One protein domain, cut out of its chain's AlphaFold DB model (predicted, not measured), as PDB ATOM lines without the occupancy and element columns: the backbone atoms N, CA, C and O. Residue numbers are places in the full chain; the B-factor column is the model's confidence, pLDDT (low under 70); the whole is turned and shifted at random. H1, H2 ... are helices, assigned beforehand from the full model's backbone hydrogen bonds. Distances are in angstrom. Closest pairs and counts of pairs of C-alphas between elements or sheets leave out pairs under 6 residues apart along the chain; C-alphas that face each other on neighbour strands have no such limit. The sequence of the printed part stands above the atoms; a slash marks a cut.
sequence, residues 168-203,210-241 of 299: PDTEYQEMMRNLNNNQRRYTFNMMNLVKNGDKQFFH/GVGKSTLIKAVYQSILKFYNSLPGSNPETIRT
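What this domain is: This is residues 168 to 203 and 210 to 241 of the 299 residues of the protein "Hypothetical protein" of Rotaria sp. Silwood1 (UniProt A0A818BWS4). H1 and H2, joined end to start by a tight link, make an open V, and the longest helix, H3, packs on both of its limbs, side by side with H2 and touching H1 with residues 219 to 222 alone. After H2, residues 197 to 203 turn back toward the cut, and after H3 a tail without named elements runs out past the helix end and folds back, its residues 230 to 235 sticking out. The printed part has 68 residues with three named helices, H1, H2 and H3 in chain order, and no named strand; the class is all helix, with 43 residues in the helices. It is only just compact, close to loose, with a radius of gyration of the C-alphas of 12.7 A, and the C-alphas span 37 by 29 by 16 A.

Where its parts are: H1 covers residues 169 to 178 and begins with C-alpha 169 at (10.494, -53.269, -16.109). H2 covers residues 181 to 196, 22.5 A from first to last C-alpha, and begins with C-alpha 181 at (29.098, -48.976, -10.234). H3 covers residues 213 to 229, 24.5 A long by the same measure, and ends with C-alpha 229 at (3.517, -44.877, -9.424).

How they stand to each other: H1 and H2 are close but not clearly touching; their closest C-alphas, those of Met 176 and Arg 184, are 6.9 A apart. They run opposite ways at a steep tilt of 50 degrees. H1 and H3 touch, with the C-alphas of Met 176 and Ala 219 closest at 6.7 A. They run opposite ways at a tilt of 36 degrees, only just steep. H2 and H3 touch with 10 pairs of C-alphas within 8 A, the closest being those of Thr 187 and Val 220 at 5.5 A. They run the same way at a shallow tilt of 30 degrees. In H1, H2 and H3 every O i to N i+4 pair is within hydrogen-bond range.

The domain as a whole: The two C-alphas farthest apart, those of Gly 210 and Gly 233, are 39.9 A apart. Residues 204 to 209 are not printed, and C-alphas 203 and 210 are 20.0 A apart across this cut, which lies in the link from H2 to H3. The link from H1 to H2 is tight, with 2 residues. Residues 230 to 241 form a long stretch with no named element, and of these residues 230 to 235 stand free. The mean pLDDT of the printed part is 82.0; it is under 70 at residues 197 to 198 and residues 231 to 239 of this predicted model.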
ATOM      1  N   PRO A 168       9.009 -50.141 -19.579       83.06
ATOM      2  CA  PRO A 168       8.711 -51.437 -18.971       83.06
ATOM      3  C   PRO A 168       9.849 -51.911 -18.055       83.06
ATOM      4  O   PRO A 168      10.995 -51.464 -18.167       83.06
ATOM      5  N   ASP A 169       9.533 -52.806 -17.119       81.81
ATOM      6  CA  ASP A 169      10.494 -53.269 -16.109       81.81
ATOM      7  C   ASP A 169      11.686 -54.011 -16.714       81.81
ATOM      8  O   ASP A 169      12.812 -53.804 -16.272       81.81
ATOM      9  N   THR A 170      11.473 -54.775 -17.785       85.25
ATOM     10  CA  THR A 170      12.540 -55.476 -18.515       85.25
ATOM     11  C   THR A 170      13.615 -54.513 -19.030       85.25
ATOM     12  O   THR A 170      14.802 -54.691 -18.755       85.25
ATOM     13  N   GLU A 171      13.200 -53.445 -19.713       87.69
ATOM     14  CA  GLU A 171      14.094 -52.413 -20.250       87.69
ATOM     15  C   GLU A 171      14.766 -51.607 -19.127       87.69
ATOM     16  O   GLU A 171      15.957 -51.290 -19.186       87.69
ATOM     17  N   TYR A 172      14.027 -51.308 -18.056       88.25
ATOM     18  CA  TYR A 172      14.575 -50.622 -16.890       88.25
ATOM     19  C   TYR A 172      15.663 -51.442 -16.187       88.25
ATOM     20  O   TYR A 172      16.721 -50.902 -15.849       88.25
ATOM     21  N   GLN A 173      15.428 -52.739 -15.987       85.56
ATOM     22  CA  GLN A 173      16.399 -53.648 -15.384       85.56
ATOM     23  C   GLN A 173      17.661 -53.752 -16.245       85.56
ATOM     24  O   GLN A 173      18.769 -53.683 -15.709       85.56
ATOM     25  N   GLU A 174      17.524 -53.849 -17.569       88.69
ATOM     26  CA  GLU A 174      18.665 -53.846 -18.490       88.69
ATOM     27  C   GLU A 174      19.466 -52.538 -18.397       88.69
ATOM     28  O   GLU A 174      20.694 -52.556 -18.262       88.69
ATOM     29  N   MET A 175      18.781 -51.391 -18.379       89.00
ATOM     30  CA  MET A 175      19.426 -50.092 -18.195       89.00
ATOM     31  C   MET A 175      20.195 -50.035 -16.870       89.00
ATOM     32  O   MET A 175      21.361 -49.638 -16.863       89.00
ATOM     33  N   MET A 176      19.584 -50.463 -15.763       86.62
ATOM     34  CA  MET A 176      20.226 -50.480 -14.444       86.62
ATOM     35  C   MET A 176      21.418 -51.444 -14.393       86.62
ATOM     36  O   MET A 176      22.423 -51.123 -13.749       86.62
ATOM     37  N   ARG A 177      21.357 -52.577 -15.108       87.56
ATOM     38  CA  ARG A 177      22.461 -53.545 -15.268       87.56
ATOM     39  C   ARG A 177      23.660 -52.958 -16.009       87.56
ATOM     40  O   ARG A 177      24.793 -53.207 -15.609       87.56
ATOM     41  N   ASN A 178      23.407 -52.128 -17.015       89.50
ATOM     42  CA  ASN A 178      24.441 -51.526 -17.856       89.50
ATOM     43  C   ASN A 178      25.101 -50.269 -17.253       89.50
ATOM     44  O   ASN A 178      26.095 -49.776 -17.792       89.50
ATOM     45  N   LEU A 179      24.581 -49.731 -16.142       88.56
ATOM     46  CA  LEU A 179      25.204 -48.600 -15.449       88.56
ATOM     47  C   LEU A 179      26.539 -48.985 -14.802       88.56
ATOM     48  O   LEU A 179      26.706 -50.067 -14.246       88.56
ATOM     49  N   ASN A 180      27.473 -48.033 -14.783       89.38
ATOM     50  CA  ASN A 180      28.703 -48.152 -14.002       89.38
ATOM     51  C   ASN A 180      28.384 -48.206 -12.493       89.38
ATOM     52  O   ASN A 180      27.482 -47.506 -12.038       89.38
ATOM     53  N   ASN A 181      29.186 -48.922 -11.701       87.44
ATOM     54  CA  ASN A 181      29.098 -48.976 -10.234       87.44
ATOM     55  C   ASN A 181      28.886 -47.595  -9.584       87.44
ATOM     56  O   ASN A 181      28.027 -47.432  -8.726       87.44
ATOM     57  N   ASN A 182      29.612 -46.558 -10.024       87.00
ATOM     58  CA  ASN A 182      29.444 -45.207  -9.466       87.00
ATOM     59  C   ASN A 182      28.093 -44.569  -9.830       87.00
ATOM     60  O   ASN A 182      27.509 -43.842  -9.028       87.00
ATOM     61  N   GLN A 183      27.615 -44.816 -11.050       89.62
ATOM     62  CA  GLN A 183      26.328 -44.324 -11.543       89.62
ATOM     63  C   GLN A 183      25.178 -45.019 -10.820       89.62
ATOM     64  O   GLN A 183      24.279 -44.352 -10.319       89.62
ATOM     65  N   ARG A 184      25.254 -46.347 -10.707       88.44
ATOM     66  CA  ARG A 184      24.291 -47.179  -9.989       88.44
ATOM     67  C   ARG A 184      24.201 -46.781  -8.514       88.44
ATOM     68  O   ARG A 184      23.114 -46.457  -8.040       88.44
ATOM     69  N   ARG A 185      25.345 -46.670  -7.834       86.94
ATOM     70  CA  ARG A 185      25.417 -46.207  -6.442       86.94
ATOM     71  C   ARG A 185      24.779 -44.831  -6.248       86.94
ATOM     72  O   ARG A 185      24.078 -44.605  -5.263       86.94
ATOM     73  N   TYR A 186      25.009 -43.904  -7.181       90.88
ATOM     74  CA  TYR A 186      24.372 -42.588  -7.143       90.88
ATOM     75  C   TYR A 186      22.847 -42.690  -7.284       90.88
ATOM     76  O   TYR A 186      22.129 -42.085  -6.488       90.88
ATOM     77  N   THR A 187      22.354 -43.472  -8.249       90.06
ATOM     78  CA  THR A 187      20.915 -43.690  -8.455       90.06
ATOM     79  C   THR A 187      20.248 -44.260  -7.201       90.06
ATOM     80  O   THR A 187      19.196 -43.764  -6.799       90.06
ATOM     81  N   PHE A 188      20.875 -45.228  -6.525       86.81
ATOM     82  CA  PHE A 188      20.342 -45.777  -5.272       86.81
ATOM     83  C   PHE A 188      20.332 -44.778  -4.130       86.81
ATOM     84  O   PHE A 188      19.321 -44.641  -3.445       86.81
ATOM     85  N   ASN A 189      21.425 -44.039  -3.946       86.88
ATOM     86  CA  ASN A 189      21.466 -43.006  -2.920       86.88
ATOM     87  C   ASN A 189      20.362 -41.960  -3.154       86.88
ATOM     88  O   ASN A 189      19.661 -41.570  -2.226       86.88
ATOM     89  N   MET A 190      20.147 -41.566  -4.413       87.69
ATOM     90  CA  MET A 190      19.070 -40.651  -4.785       87.69
ATOM     91  C   MET A 190      17.684 -41.240  -4.488       87.69
ATOM     92  O   MET A 190      16.829 -40.535  -3.961       87.69
ATOM     93  N   MET A 191      17.469 -42.531  -4.752       85.81
ATOM     94  CA  MET A 191      16.221 -43.219  -4.413       85.81
ATOM     95  C   MET A 191      15.952 -43.226  -2.902       85.81
ATOM     96  O   MET A 191      14.828 -42.972  -2.477       85.81
ATOM     97  N   ASN A 192      16.977 -43.469  -2.086       84.94
ATOM     98  CA  ASN A 192      16.841 -43.463  -0.628       84.94
ATOM     99  C   ASN A 192      16.485 -42.069  -0.098       84.94
ATOM    100  O   ASN A 192      15.617 -41.946   0.763       84.94
ATOM    101  N   LEU A 193      17.087 -41.016  -0.657       85.38
ATOM    102  CA  LEU A 193      16.742 -39.635  -0.311       85.38
ATOM    103  C   LEU A 193      15.284 -39.305  -0.652       85.38
ATOM    104  O   LEU A 193      14.591 -38.693   0.156       85.38
ATOM    105  N   VAL A 194      14.808 -39.742  -1.822       84.50
ATOM    106  CA  VAL A 194      13.414 -39.539  -2.249       84.50
ATOM    107  C   VAL A 194      12.436 -40.308  -1.355       84.50
ATOM    108  O   VAL A 194      11.407 -39.758  -0.973       84.50
ATOM    109  N   LYS A 195      12.765 -41.550  -0.982       82.94
ATOM    110  CA  LYS A 195      11.940 -42.395  -0.101       82.94
ATOM    111  C   LYS A 195      11.812 -41.839   1.313       82.94
ATOM    112  O   LYS A 195      10.726 -41.876   1.880       82.94
ATOM    113  N   ASN A 196      12.916 -41.342   1.866       80.62
ATOM    114  CA  ASN A 196      12.951 -40.851   3.240       80.62
ATOM    115  C   ASN A 196      12.384 -39.428   3.368       80.62
ATOM    116  O   ASN A 196      12.080 -39.013   4.473       80.62
ATOM    117  N   GLY A 197      12.211 -38.683   2.268       67.56
ATOM    118  CA  GLY A 197      11.347 -37.493   2.194       67.56
ATOM    119  C   GLY A 197      11.733 -36.274   3.046       67.56
ATOM    120  O   GLY A 197      11.054 -35.253   2.977       67.56
ATOM    121  N   ASP A 198      12.815 -36.335   3.822       57.56
ATOM    122  CA  ASP A 198      12.986 -35.410   4.947       57.56
ATOM    123  C   ASP A 198      13.639 -34.060   4.599       57.56
ATOM    124  O   ASP A 198      13.590 -33.135   5.416       57.56
ATOM    125  N   LYS A 199      14.283 -33.900   3.429       72.38
ATOM    126  CA  LYS A 199      15.027 -32.667   3.080       72.38
ATOM    127  C   LYS A 199      15.046 -32.376   1.580       72.38
ATOM    128  O   LYS A 199      15.242 -33.279   0.775       72.38
ATOM    129  N   GLN A 200      14.947 -31.096   1.208       82.31
ATOM    130  CA  GLN A 200      15.302 -30.635  -0.137       82.31
ATOM    131  C   GLN A 200      16.809 -30.816  -0.353       82.31
ATOM    132  O   GLN A 200      17.614 -30.441   0.500       82.31
ATOM    133  N   PHE A 201      17.196 -31.365  -1.502       84.81
ATOM    134  CA  PHE A 201      18.596 -31.575  -1.858       84.81
ATOM    135  C   PHE A 201      18.881 -31.096  -3.283       84.81
ATOM    136  O   PHE A 201      18.056 -31.228  -4.185       84.81
ATOM    137  N   PHE A 202      20.082 -30.551  -3.485       88.31
ATOM    138  CA  PHE A 202      20.579 -30.094  -4.781       88.31
ATOM    139  C   PHE A 202      21.891 -30.807  -5.087       88.31
ATOM    140  O   PHE A 202      22.898 -30.592  -4.412       88.31
ATOM    141  N   HIS A 203      21.883 -31.680  -6.091       89.00
ATOM    142  CA  HIS A 203      23.062 -32.446  -6.484       89.00
ATOM    143  C   HIS A 203      23.660 -31.904  -7.779       89.00
ATOM    144  O   HIS A 203      22.966 -31.731  -8.780       89.00
ATOM    145  N   GLY A 210      31.012 -38.219 -23.190       86.75
ATOM    146  CA  GLY A 210      30.833 -39.651 -23.474       86.75
ATOM    147  C   GLY A 210      30.694 -40.581 -22.261       86.75
ATOM    148  O   GLY A 210      30.442 -41.761 -22.445       86.75
ATOM    149  N   VAL A 211      30.769 -40.085 -21.021       88.94
ATOM    150  CA  VAL A 211      30.694 -40.936 -19.808       88.94
ATOM    151  C   VAL A 211      29.289 -41.468 -19.471       88.94
ATOM    152  O   VAL A 211      29.102 -42.065 -18.418       88.94
ATOM    153  N   GLY A 212      28.278 -41.209 -20.306       89.31
ATOM    154  CA  GLY A 212      26.906 -41.682 -20.068       89.31
ATOM    155  C   GLY A 212      26.065 -40.827 -19.109       89.31
ATOM    156  O   GLY A 212      25.162 -41.343 -18.463       89.31
ATOM    157  N   LYS A 213      26.316 -39.511 -19.007       91.19
ATOM    158  CA  LYS A 213      25.511 -38.603 -18.156       91.19
ATOM    159  C   LYS A 213      24.017 -38.630 -18.500       91.19
ATOM    160  O   LYS A 213      23.192 -38.689 -17.600       91.19
ATOM    161  N   SER A 214      23.674 -38.621 -19.789       90.06
ATOM    162  CA  SER A 214      22.278 -38.698 -20.236       90.06
ATOM    163  C   SER A 214      21.625 -40.020 -19.830       90.06
ATOM    164  O   SER A 214      20.486 -40.019 -19.385       90.06
ATOM    165  N   THR A 215      22.361 -41.134 -19.899       90.81
ATOM    166  CA  THR A 215      21.899 -42.453 -19.439       90.81
ATOM    167  C   THR A 215      21.666 -42.475 -17.930       90.81
ATOM    168  O   THR A 215      20.666 -43.014 -17.473       90.81
ATOM    169  N   LEU A 216      22.542 -41.831 -17.152       92.25
ATOM    170  CA  LEU A 216      22.345 -41.684 -15.710       92.25
ATOM    171  C   LEU A 216      21.082 -40.873 -15.390       92.25
ATOM    172  O   LEU A 216      20.306 -41.280 -14.533       92.25
ATOM    173  N   ILE A 217      20.851 -39.758 -16.094       92.12
ATOM    174  CA  ILE A 217      19.616 -38.971 -15.942       92.12
ATOM    175  C   ILE A 217      18.401 -39.860 -16.226       92.12
ATOM    176  O   ILE A 217      17.473 -39.869 -15.419       92.12
ATOM    177  N   LYS A 218      18.454 -40.654 -17.309       90.00
ATOM    178  CA  LYS A 218      17.413 -41.630 -17.665       90.00
ATOM    179  C   LYS A 218      17.121 -42.617 -16.543       90.00
ATOM    180  O   LYS A 218      15.975 -42.744 -16.122       90.00
ATOM    181  N   ALA A 219      18.155 -43.234 -15.987       91.00
ATOM    182  CA  ALA A 219      17.998 -44.156 -14.872       91.00
ATOM    183  C   ALA A 219      17.358 -43.501 -13.643       91.00
ATOM    184  O   ALA A 219      16.420 -44.055 -13.068       91.00
ATOM    185  N   VAL A 220      17.818 -42.308 -13.264       91.06
ATOM    186  CA  VAL A 220      17.331 -41.611 -12.067       91.06
ATOM    187  C   VAL A 220      15.856 -41.248 -12.191       91.06
ATOM    188  O   VAL A 220      15.079 -41.595 -11.300       91.06
ATOM    189  N   TYR A 221      15.437 -40.587 -13.277       89.50
ATOM    190  CA  TYR A 221      14.035 -40.170 -13.377       89.50
ATOM    191  C   TYR A 221      13.096 -41.372 -13.508       89.50
ATOM    192  O   TYR A 221      12.019 -41.343 -12.916       89.50
ATOM    193  N   GLN A 222      13.501 -42.435 -14.220       88.25
ATOM    194  CA  GLN A 222      12.688 -43.648 -14.344       88.25
ATOM    195  C   GLN A 222      12.510 -44.337 -12.993       88.25
ATOM    196  O   GLN A 222      11.404 -44.748 -12.651       88.25
ATOM    197  N   SER A 223      13.578 -44.392 -12.191       88.00
ATOM    198  CA  SER A 223      13.520 -44.938 -10.833       88.00
ATOM    199  C   SER A 223      12.503 -44.166  -9.985       88.00
ATOM    200  O   SER A 223      11.652 -44.763  -9.329       88.00
ATOM    201  N   ILE A 224      12.576 -42.830 -10.012       86.94
ATOM    202  CA  ILE A 224      11.694 -41.945  -9.234       86.94
ATOM    203  C   ILE A 224      10.239 -42.081  -9.696       86.94
ATOM    204  O   ILE A 224       9.331 -42.195  -8.874       86.94
ATOM    205  N   LEU A 225      10.013 -42.099 -11.009       84.50
ATOM    206  CA  LEU A 225       8.679 -42.192 -11.591       84.50
ATOM    207  C   LEU A 225       8.001 -43.522 -11.231       84.50
ATOM    208  O   LEU A 225       6.857 -43.520 -10.776       84.50
ATOM    209  N   LYS A 226       8.732 -44.641 -11.341       82.56
ATOM    210  CA  LYS A 226       8.262 -45.967 -10.910       82.56
ATOM    211  C   LYS A 226       7.941 -46.006  -9.418       82.56
ATOM    212  O   LYS A 226       6.887 -46.512  -9.045       82.56
ATOM    213  N   PHE A 227       8.798 -45.425  -8.576       82.94
ATOM    214  CA  PHE A 227       8.564 -45.370  -7.132       82.94
ATOM    215  C   PHE A 227       7.239 -44.681  -6.791       82.94
ATOM    216  O   PHE A 227       6.419 -45.256  -6.080       82.94
ATOM    217  N   TYR A 228       6.988 -43.492  -7.344       77.81
ATOM    218  CA  TYR A 228       5.738 -42.791  -7.058       77.81
ATOM    219  C   TYR A 228       4.507 -43.483  -7.658       77.81
ATOM    220  O   TYR A 228       3.436 -43.425  -7.063       77.81
ATOM    221  N   ASN A 229       4.631 -44.132  -8.821       75.06
ATOM    222  CA  ASN A 229       3.517 -44.877  -9.424       75.06
ATOM    223  C   ASN A 229       3.157 -46.142  -8.648       75.06
ATOM    224  O   ASN A 229       1.996 -46.536  -8.643       75.06
ATOM    225  N   SER A 230       4.125 -46.744  -7.959       73.12
ATOM    226  CA  SER A 230       3.888 -47.898  -7.096       73.12
ATOM    227  C   SER A 230       3.175 -47.541  -5.782       73.12
ATOM    228  O   SER A 230       2.740 -48.451  -5.075       73.12
ATOM    229  N   LEU A 231       3.069 -46.256  -5.414       69.06
ATOM    230  CA  LEU A 231       2.416 -45.835  -4.173       69.06
ATOM    231  C   LEU A 231       0.882 -45.801  -4.338       69.06
ATOM    232  O   LEU A 231       0.374 -44.991  -5.126       69.06
ATOM    233  N   PRO A 232       0.123 -46.616  -3.576       53.47
ATOM    234  CA  PRO A 232      -1.331 -46.678  -3.689       53.47
ATOM    235  C   PRO A 232      -1.977 -45.351  -3.268       53.47
ATOM    236  O   PRO A 232      -1.645 -44.791  -2.227       53.47
ATOM    237  N   GLY A 233      -2.919 -44.852  -4.075       57.31
ATOM    238  CA  GLY A 233      -3.640 -43.597  -3.814       57.31
ATOM    239  C   GLY A 233      -3.014 -42.340  -4.430       57.31
ATOM    240  O   GLY A 233      -3.511 -41.240  -4.202       57.31
ATOM    241  N   SER A 234      -1.952 -42.480  -5.227       58.78
ATOM    242  CA  SER A 234      -1.313 -41.346  -5.902       58.78
ATOM    243  C   SER A 234      -2.041 -40.989  -7.204       58.78
ATOM    244  O   SER A 234      -2.130 -41.814  -8.111       58.78
ATOM    245  N   ASN A 235      -2.511 -39.743  -7.339       59.84
ATOM    246  CA  ASN A 235      -3.166 -39.265  -8.564       59.84
ATOM    247  C   ASN A 235      -2.184 -39.289  -9.758       59.84
ATOM    248  O   ASN A 235      -1.079 -38.747  -9.630       59.84
ATOM    249  N   PRO A 236      -2.543 -39.897 -10.906       57.31
ATOM    250  CA  PRO A 236      -1.686 -39.952 -12.098       57.31
ATOM    251  C   PRO A 236      -1.549 -38.595 -12.810       57.31
ATOM    252  O   PRO A 236      -0.548 -38.354 -13.470       57.31
ATOM    253  N   GLU A 237      -2.503 -37.683 -12.605       54.94
ATOM    254  CA  GLU A 237      -2.545 -36.338 -13.208       54.94
ATOM    255  C   GLU A 237      -1.568 -35.335 -12.563       54.94
ATOM    256  O   GLU A 237      -1.408 -34.208 -13.023       54.94
ATOM    257  N   THR A 238      -0.925 -35.695 -11.448       63.06
ATOM    258  CA  THR A 238       0.004 -34.791 -10.754       63.06
ATOM    259  C   THR A 238       1.407 -34.924 -11.337       63.06
ATOM    260  O   THR A 238       1.987 -36.008 -11.309       63.06
ATOM    261  N   ILE A 239       1.990 -33.817 -11.806       66.12
ATOM    262  CA  ILE A 239       3.380 -33.776 -12.282       66.12
ATOM    263  C   ILE A 239       4.319 -34.107 -11.113       66.12
ATOM    264  O   ILE A 239       4.488 -33.307 -10.196       66.12
ATOM    265  N   ARG A 240       4.941 -35.292 -11.143       74.62
ATOM    266  CA  ARG A 240       5.848 -35.755 -10.069       74.62
ATOM    267  C   ARG A 240       7.314 -35.462 -10.350       74.62
ATOM    268  O   ARG A 240       8.080 -35.194  -9.431       74.62
ATOM    269  N   THR A 241       7.691 -35.493 -11.623       83.06
ATOM    270  CA  THR A 241       9.071 -35.296 -12.065       83.06
ATOM    271  C   THR A 241       9.075 -34.516 -13.371       83.06
ATOM    272  O   THR A 241       8.380 -34.887 -14.315       83.06
TER     273      THR A 241